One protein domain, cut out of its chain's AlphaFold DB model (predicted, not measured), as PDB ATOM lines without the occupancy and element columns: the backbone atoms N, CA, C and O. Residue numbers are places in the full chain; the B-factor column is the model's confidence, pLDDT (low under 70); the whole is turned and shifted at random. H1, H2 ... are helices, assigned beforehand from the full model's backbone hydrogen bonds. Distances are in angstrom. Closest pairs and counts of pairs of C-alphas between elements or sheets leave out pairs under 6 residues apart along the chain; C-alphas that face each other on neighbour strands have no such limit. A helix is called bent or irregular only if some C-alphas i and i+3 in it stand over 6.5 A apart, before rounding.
ATOM      1  N   LYS A   2     173.349   9.908  -1.166       82.81
ATOM      2  CA  LYS A   2     172.206   9.047  -1.563       82.81
ATOM      3  C   LYS A   2     171.624   8.185  -0.431       82.81
ATOM      4  O   LYS A   2     170.431   8.251  -0.193       82.81
ATOM      5  N   LYS A   3     172.472   7.464   0.314       86.56
ATOM      6  CA  LYS A   3     172.020   6.635   1.448       86.56
ATOM      7  C   LYS A   3     171.396   7.435   2.593       86.56
ATOM      8  O   LYS A   3     170.477   6.961   3.234       86.56
ATOM      9  N   ILE A   4     171.895   8.646   2.854       89.44
ATOM     10  CA  ILE A   4     171.324   9.511   3.896       89.44
ATOM     11  C   ILE A   4     169.931   9.959   3.460       89.44
ATOM     12  O   ILE A   4     168.998   9.854   4.245       89.44
ATOM     13  N   LEU A   5     169.791  10.392   2.201       89.19
ATOM     14  CA  LEU A   5     168.509  10.794   1.631       89.19
ATOM     15  C   LEU A   5     167.487   9.651   1.700       89.19
ATOM     16  O   LEU A   5     166.382   9.856   2.174       89.19
ATOM     17  N   GLU A   6     167.892   8.442   1.314       90.94
ATOM     18  CA  GLU A   6     167.050   7.243   1.360       90.94
ATOM     19  C   GLU A   6     166.545   6.930   2.777       90.94
ATOM     20  O   GLU A   6     165.366   6.640   2.966       90.94
ATOM     21  N   VAL A   7     167.415   7.058   3.783       90.38
ATOM     22  CA  VAL A   7     167.063   6.819   5.189       90.38
ATOM     23  C   VAL A   7     166.113   7.889   5.725       90.38
ATOM     24  O   VAL A   7     165.141   7.541   6.397       90.38
ATOM     25  N   ILE A   8     166.348   9.173   5.433       86.75
ATOM     26  CA  ILE A   8     165.470  10.250   5.924       86.75
ATOM     27  C   ILE A   8     164.116  10.262   5.215       86.75
ATOM     28  O   ILE A   8     163.129  10.667   5.822       86.75
ATOM     29  N   THR A   9     164.051   9.783   3.968       88.31
ATOM     30  CA  THR A   9     162.788   9.666   3.230       88.31
ATOM     31  C   THR A   9     162.073   8.333   3.447       88.31
ATOM     32  O   THR A   9     161.014   8.098   2.865       88.31
ATOM     33  N   HIS A  10     162.642   7.425   4.242       95.12
ATOM     34  CA  HIS A  10     162.032   6.126   4.484       95.12
ATOM     35  C   HIS A  10     160.720   6.299   5.274       95.12
ATOM     36  O   HIS A  10     160.713   7.029   6.269       95.12
ATOM     37  N   PRO A  11     159.618   5.614   4.908       94.88
ATOM     38  CA  PRO A  11     158.320   5.778   5.569       94.88
ATOM     39  C   PRO A  11     158.375   5.593   7.088       94.88
ATOM     40  O   PRO A  11     157.790   6.374   7.826       94.88
ATOM     41  N   VAL A  12     159.156   4.617   7.566       95.62
ATOM     42  CA  VAL A  12     159.359   4.385   9.009       95.62
ATOM     43  C   VAL A  12     160.037   5.579   9.686       95.62
ATOM     44  O   VAL A  12     159.647   5.970  10.785       95.62
ATOM     45  N   THR A  13     161.023   6.195   9.029       94.88
ATOM     46  CA  THR A  13     161.687   7.396   9.546       94.88
ATOM     47  C   THR A  13     160.710   8.565   9.591       94.88
ATOM     48  O   THR A  13     160.626   9.235  10.615       94.88
ATOM     49  N   TYR A  14     159.908   8.763   8.539       92.62
ATOM     50  CA  TYR A  14     158.856   9.783   8.523       92.62
ATOM     51  C   TYR A  14     157.834   9.592   9.642       92.62
ATOM     52  O   TYR A  14     157.514  10.557  10.332       92.62
ATOM     53  N   SER A  15     157.345   8.369   9.859       94.94
ATOM     54  CA  SER A  15     156.397   8.077  10.938       94.94
ATOM     55  C   SER A  15     156.985   8.400  12.309       94.94
ATOM     56  O   SER A  15     156.340   9.083  13.100       94.94
ATOM     57  N   ASN A  16     158.228   7.988  12.574       96.25
ATOM     58  CA  ASN A  16     158.894   8.295  13.840       96.25
ATOM     59  C   ASN A  16     159.114   9.802  14.022       96.25
ATOM     60  O   ASN A  16     158.840  10.331  15.098       96.25
ATOM     61  N   LEU A  17     159.551  10.508  12.975       94.88
ATOM     62  CA  LEU A  17     159.725  11.962  13.012       94.88
ATOM     63  C   LEU A  17     158.401  12.692  13.256       94.88
ATOM     64  O   LEU A  17     158.375  13.645  14.027       94.88
ATOM     65  N   LEU A  18     157.301  12.240  12.647       95.62
ATOM     66  CA  LEU A  18     155.975  12.819  12.866       95.62
ATOM     67  C   LEU A  18     155.484  12.594  14.295       95.62
ATOM     68  O   LEU A  18     154.970  13.528  14.906       95.62
ATOM     69  N   ILE A  19     155.659  11.388  14.839       97.31
ATOM     70  CA  ILE A  19     155.260  11.069  16.215       97.31
ATOM     71  C   ILE A  19     156.070  11.914  17.199       97.31
ATOM     72  O   ILE A  19     155.492  12.656  17.989       97.31
ATOM     73  N   VAL A  20     157.402  11.859  17.118       97.81
ATOM     74  CA  VAL A  20     158.288  12.609  18.020       97.81
ATOM     75  C   VAL A  20     158.073  14.113  17.862       97.81
ATOM     76  O   VAL A  20     157.934  14.815  18.858       97.81
ATOM     77  N   GLY A  21     157.975  14.612  16.630       97.62
ATOM     78  CA  GLY A  21     157.717  16.026  16.358       97.62
ATOM     79  C   GLY A  21     156.383  16.503  16.932       97.62
ATOM     80  O   GLY A  21     156.315  17.585  17.513       97.62
ATOM     81  N   THR A  22     155.337  15.680  16.837       98.25
ATOM     82  CA  THR A  22     154.023  15.989  17.419       98.25
ATOM     83  C   THR A  22     154.085  16.020  18.942       98.25
ATOM     84  O   THR A  22     153.565  16.953  19.549       98.25
ATOM     85  N   LEU A  23     154.759  15.050  19.566       98.31
ATOM     86  CA  LEU A  23     154.937  15.018  21.021       98.31
ATOM     87  C   LEU A  23     155.717  16.240  21.523       98.31
ATOM     88  O   LEU A  23     155.272  16.884  22.468       98.31
ATOM     89  N   LEU A  24     156.804  16.617  20.842       98.31
ATOM     90  CA  LEU A  24     157.575  17.823  21.164       98.31
ATOM     91  C   LEU A  24     156.737  19.101  21.030       98.31
ATOM     92  O   LEU A  24     156.826  20.000  21.865       98.31
ATOM     93  N   MET A  25     155.900  19.192  19.994       98.19
ATOM     94  CA  MET A  25     154.996  20.329  19.814       98.19
ATOM     95  C   MET A  25     153.976  20.421  20.957       98.19
ATOM     96  O   MET A  25     153.762  21.506  21.500       98.19
ATOM     97  N   ILE A  26     153.365  19.293  21.333       97.31
ATOM     98  CA  ILE A  26     152.416  19.226  22.452       97.31
ATOM     99  C   ILE A  26     153.110  19.633  23.751       97.31
ATOM    100  O   ILE A  26     152.590  20.484  24.470       97.31
ATOM    101  N   GLU A  27     154.292  19.085  24.030       96.75
ATOM    102  CA  GLU A  27     155.079  19.404  25.223       96.75
ATOM    103  C   GLU A  27     155.426  20.895  25.295       96.75
ATOM    104  O   GLU A  27     155.276  21.509  26.352       96.75
ATOM    105  N   PHE A  28     155.824  21.510  24.177       96.12
ATOM    106  CA  PHE A  28     156.120  22.941  24.126       96.12
ATOM    107  C   PHE A  28     154.893  23.794  24.477       96.12
ATOM    108  O   PHE A  28     154.980  24.712  25.297       96.12
ATOM    109  N   ILE A  29     153.737  23.484  23.880       94.25
ATOM    110  CA  ILE A  29     152.482  24.200  24.151       94.25
ATOM    111  C   ILE A  29     152.053  23.990  25.610       94.25
ATOM    112  O   ILE A  29     151.719  24.959  26.293       94.25
ATOM    113  N   HIS A  30     152.107  22.752  26.099       92.56
ATOM    114  CA  HIS A  30     151.745  22.375  27.465       92.56
ATOM    115  C   HIS A  30     152.621  23.080  28.505       92.56
ATOM    116  O   HIS A  30     152.116  23.731  29.420       92.56
ATOM    117  N   THR A  31     153.937  23.043  28.312       91.06
ATOM    118  CA  THR A  31     154.908  23.716  29.180       91.06
ATOM    119  C   THR A  31     154.668  25.222  29.200       91.06
ATOM    120  O   THR A  31     154.644  25.844  30.261       91.06
ATOM    121  N   ARG A  32     154.417  25.828  28.034       90.56
ATOM    122  CA  ARG A  32     154.108  27.260  27.941       90.56
ATOM    123  C   ARG A  32     152.800  27.620  28.654       90.56
ATOM    124  O   ARG A  32     152.738  28.683  29.271       90.56
ATOM    125  N   ALA A  33     151.782  26.764  28.582       86.62
ATOM    126  CA  ALA A  33     150.529  26.954  29.307       86.62
ATOM    127  C   ALA A  33     150.745  26.893  30.829       86.62
ATOM    128  O   ALA A  33     150.252  27.771  31.537       86.62
ATOM    129  N   HIS A  34     151.554  25.946  31.317       84.81
ATOM    130  CA  HIS A  34     151.936  25.879  32.731       84.81
ATOM    131  C   HIS A  34     152.712  27.113  33.201       84.81
ATOM    132  O   HIS A  34     152.430  27.617  34.283       84.81
ATOM    133  N   TYR A  35     153.637  27.644  32.395       84.31
ATOM    134  CA  TYR A  35     154.369  28.868  32.751       84.31
ATOM    135  C   TYR A  35     153.480  30.109  32.804       84.31
ATOM    136  O   TYR A  35     153.677  30.975  33.652       84.31
ATOM    137  N   LYS A  36     152.530  30.220  31.875       85.19
ATOM    138  CA  LYS A  36     151.615  31.363  31.813       85.19
ATOM    139  C   LYS A  36     150.543  31.315  32.892       85.19
ATOM    140  O   LYS A  36     150.041  32.367  33.261       85.19
ATOM    141  N   MET A  37     150.169  30.117  33.345       80.88
ATOM    142  CA  MET A  37     149.090  29.892  34.316       80.88
ATOM    143  C   MET A  37     147.738  30.476  33.866       80.88
ATOM    144  O   MET A  37     146.824  30.589  34.663       80.88
ATOM    145  N   GLU A  38     147.583  30.822  32.581       76.38
ATOM    146  CA  GLU A  38     146.397  31.504  32.031       76.38
ATOM    147  C   GLU A  38     145.187  30.566  31.887       76.38
ATOM    148  O   GLU A  38     144.052  31.028  31.838       76.38
ATOM    149  N   VAL A  39     145.422  29.253  31.787       74.12
ATOM    150  CA  VAL A  39     144.380  28.262  31.458       74.12
ATOM    151  C   VAL A  39     143.805  27.583  32.706       74.12
ATOM    152  O   VAL A  39     142.626  27.251  32.719       74.12
ATOM    153  N   ASP A  40     144.608  27.413  33.761       76.62
ATOM    154  CA  ASP A  40     144.195  26.796  35.029       76.62
ATOM    155  C   ASP A  40     144.761  27.568  36.231       76.62
ATOM    156  O   ASP A  40     145.626  27.102  36.977       76.62
ATOM    157  N   VAL A  41     144.279  28.802  36.392       77.69
ATOM    158  CA  VAL A  41     144.639  29.668  37.527       77.69
ATOM    159  C   VAL A  41     144.262  29.037  38.871       77.69
ATOM    160  O   VAL A  41     145.015  29.153  39.834       77.69
ATOM    161  N   HIS A  42     143.134  28.321  38.935       78.69
ATOM    162  CA  HIS A  42     142.639  27.701  40.168       78.69
ATOM    163  C   HIS A  42     143.543  26.552  40.613       78.69
ATOM    164  O   HIS A  42     143.920  26.491  41.784       78.69
ATOM    165  N   GLY A  43     143.947  25.680  39.682       78.25
ATOM    166  CA  GLY A  43     144.909  24.620  39.958       78.25
ATOM    167  C   GLY A  43     146.250  25.166  40.442       78.25
ATOM    168  O   GLY A  43     146.837  24.608  41.371       78.25
ATOM    169  N   TYR A  44     146.715  26.290  39.887       81.31
ATOM    170  CA  TYR A  44     147.942  26.933  40.356       81.31
ATOM    171  C   TYR A  44     147.818  27.493  41.782       81.31
ATOM    172  O   TYR A  44     148.677  27.209  42.620       81.31
ATOM    173  N   CYS A  45     146.748  28.239  42.085       80.25
ATOM    174  CA  CYS A  45     146.514  28.787  43.425       80.25
ATOM    175  C   CYS A  45     146.394  27.681  44.482       80.25
ATOM    176  O   CYS A  45     147.006  27.787  45.546       80.25
ATOM    177  N   LEU A  46     145.679  26.595  44.168       81.06
ATOM    178  CA  LEU A  46     145.555  25.434  45.051       81.06
ATOM    179  C   LEU A  46     146.923  24.792  45.327       81.06
ATOM    180  O   LEU A  46     147.308  24.639  46.482       81.06
ATOM    181  N   GLN A  47     147.705  24.498  44.280       83.62
ATOM    182  CA  GLN A  47     149.046  23.917  44.432       83.62
ATOM    183  C   GLN A  47     150.004  24.823  45.210       83.62
ATOM    184  O   GLN A  47     150.891  24.336  45.915       83.62
ATOM    185  N   TYR A  48     149.880  26.140  45.041       85.12
ATOM    186  CA  TYR A  48     150.677  27.098  45.790       85.12
ATOM    187  C   TYR A  48     150.288  27.100  47.271       85.12
ATOM    188  O   TYR A  48     151.183  27.070  48.114       85.12
ATOM    189  N   ASN A  49     148.992  27.073  47.588       83.69
ATOM    190  CA  ASN A  49     148.496  27.017  48.963       83.69
ATOM    191  C   ASN A  49     148.872  25.699  49.664       83.69
ATOM    192  O   ASN A  49     149.329  25.725  50.803       83.69
ATOM    193  N   ASP A  50     148.800  24.563  48.960       83.44
ATOM    194  CA  ASP A  50     149.242  23.257  49.478       83.44
ATOM    195  C   ASP A  50     150.731  23.258  49.863       83.44
ATOM    196  O   ASP A  50     151.142  22.629  50.839       83.44
ATOM    197  N   LYS A  51     151.561  23.972  49.091       87.31
ATOM    198  CA  LYS A  51     153.006  24.098  49.343       87.31
ATOM    199  C   LYS A  51     153.349  25.186  50.358       87.31
ATOM    200  O   LYS A  51     154.426  25.129  50.950       87.31
ATOM    201  N   ASN A  52     152.470  26.166  50.539       86.00
ATOM    202  CA  ASN A  52     152.660  27.313  51.420       86.00
ATOM    203  C   ASN A  52     151.421  27.476  52.312       86.00
ATOM    204  O   ASN A  52     150.630  28.402  52.107       86.00
TER     205      ASN A  52
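Overview. This is residues 2 to 52 of the 61 residues of an uncharacterized protein of marine metagenome (UniProt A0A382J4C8). Reading from the first printed residue, you meet a short helix, H1, then one long helix, H2, that makes most of the length of a thin rod, and at its far end a second short helix, H3, that turns off to the side. The three follow one another from end to end with no core between them, and neither H1 nor H3 folds back along H2. The printed part has 51 residues with three named helices, in the order H1, H2, H3, and no named strand; its class is all helix. It is extended, with a radius of gyration of the C-alphas of 19.0 A, and the C-alphas span 59 by 18 by 13 A along their three main axes.

Along the chain. Find C-alpha 2 at (172.206, 9.047, -1.563), where H1 begins; this helix takes residues 2 to 8, Lys 2 to Ile 8, and measures 10.1 A from first to last C-alpha. Pass Thr 9 and His 10, and look for C-alpha 11 at (158.320, 5.778, 5.569). There H2 begins, and it runs from Pro 11 to Lys 36, residues 11 to 36, over 37.3 A from first to last C-alpha. With 26 residues it is the longest helix, and its last C-alpha, that of Lys 36, is at (151.615, 31.363, 31.813). Pass the four residues 37 to 40, and at Val 41 you come to H3, residues 41 to 51, which measures 15.5 A from its first C-alpha to its last, that of Lys 51 at (153.006, 24.098, 49.343). One more residue, Asn 52, follows it. Not one of the three helices is bent or irregular.

Arrangement. Begin with H1 and compare it with the first residues of H2. The two are close but not clearly touching, with 2 pairs of C-alphas within 8 A. Their closest C-alphas are those of Val 7 and Thr 13, 6.9 A apart. Their lines stand at a steep tilt of 47 degrees, and they run the same way. Their centres are 23.7 A apart. Go on to the other end of H2 and you find that H2 and H3 are apart, with no C-alpha of the one within 8 A of the other, though they follow each other in the chain. H1 and H3 are apart as well. Now look at the backbone O and N atoms inside the helices: in H1, H2 and H3 every O i to N i+4 pair is within hydrogen-bond range.

Size, cuts and confidence. Compare the C-alphas of Lys 2 and Asn 52, the first and last printed residues: they are also the two farthest apart in the domain, 59.4 A from each other. Long stretches stand free, among them residues 18 to 33, which belong to H2, and residues 46 to 52, of which 46 to 51 belong to H3. Residues 2 to 7, which belong to H1, stand free too. Both links are tight: 2 residues lie between H1 and H2, and 4 between H2 and H3. The printed part has no cut; it begins at residue 2 and ends at residue 52 of a full chain of 61 residues. In the B-factor column you can read the model's own confidence, with a mean pLDDT of 89.0 over the printed part. The mean is 88 for H1, 94 for H2 and 82 for H3, and no printed residue is under 70.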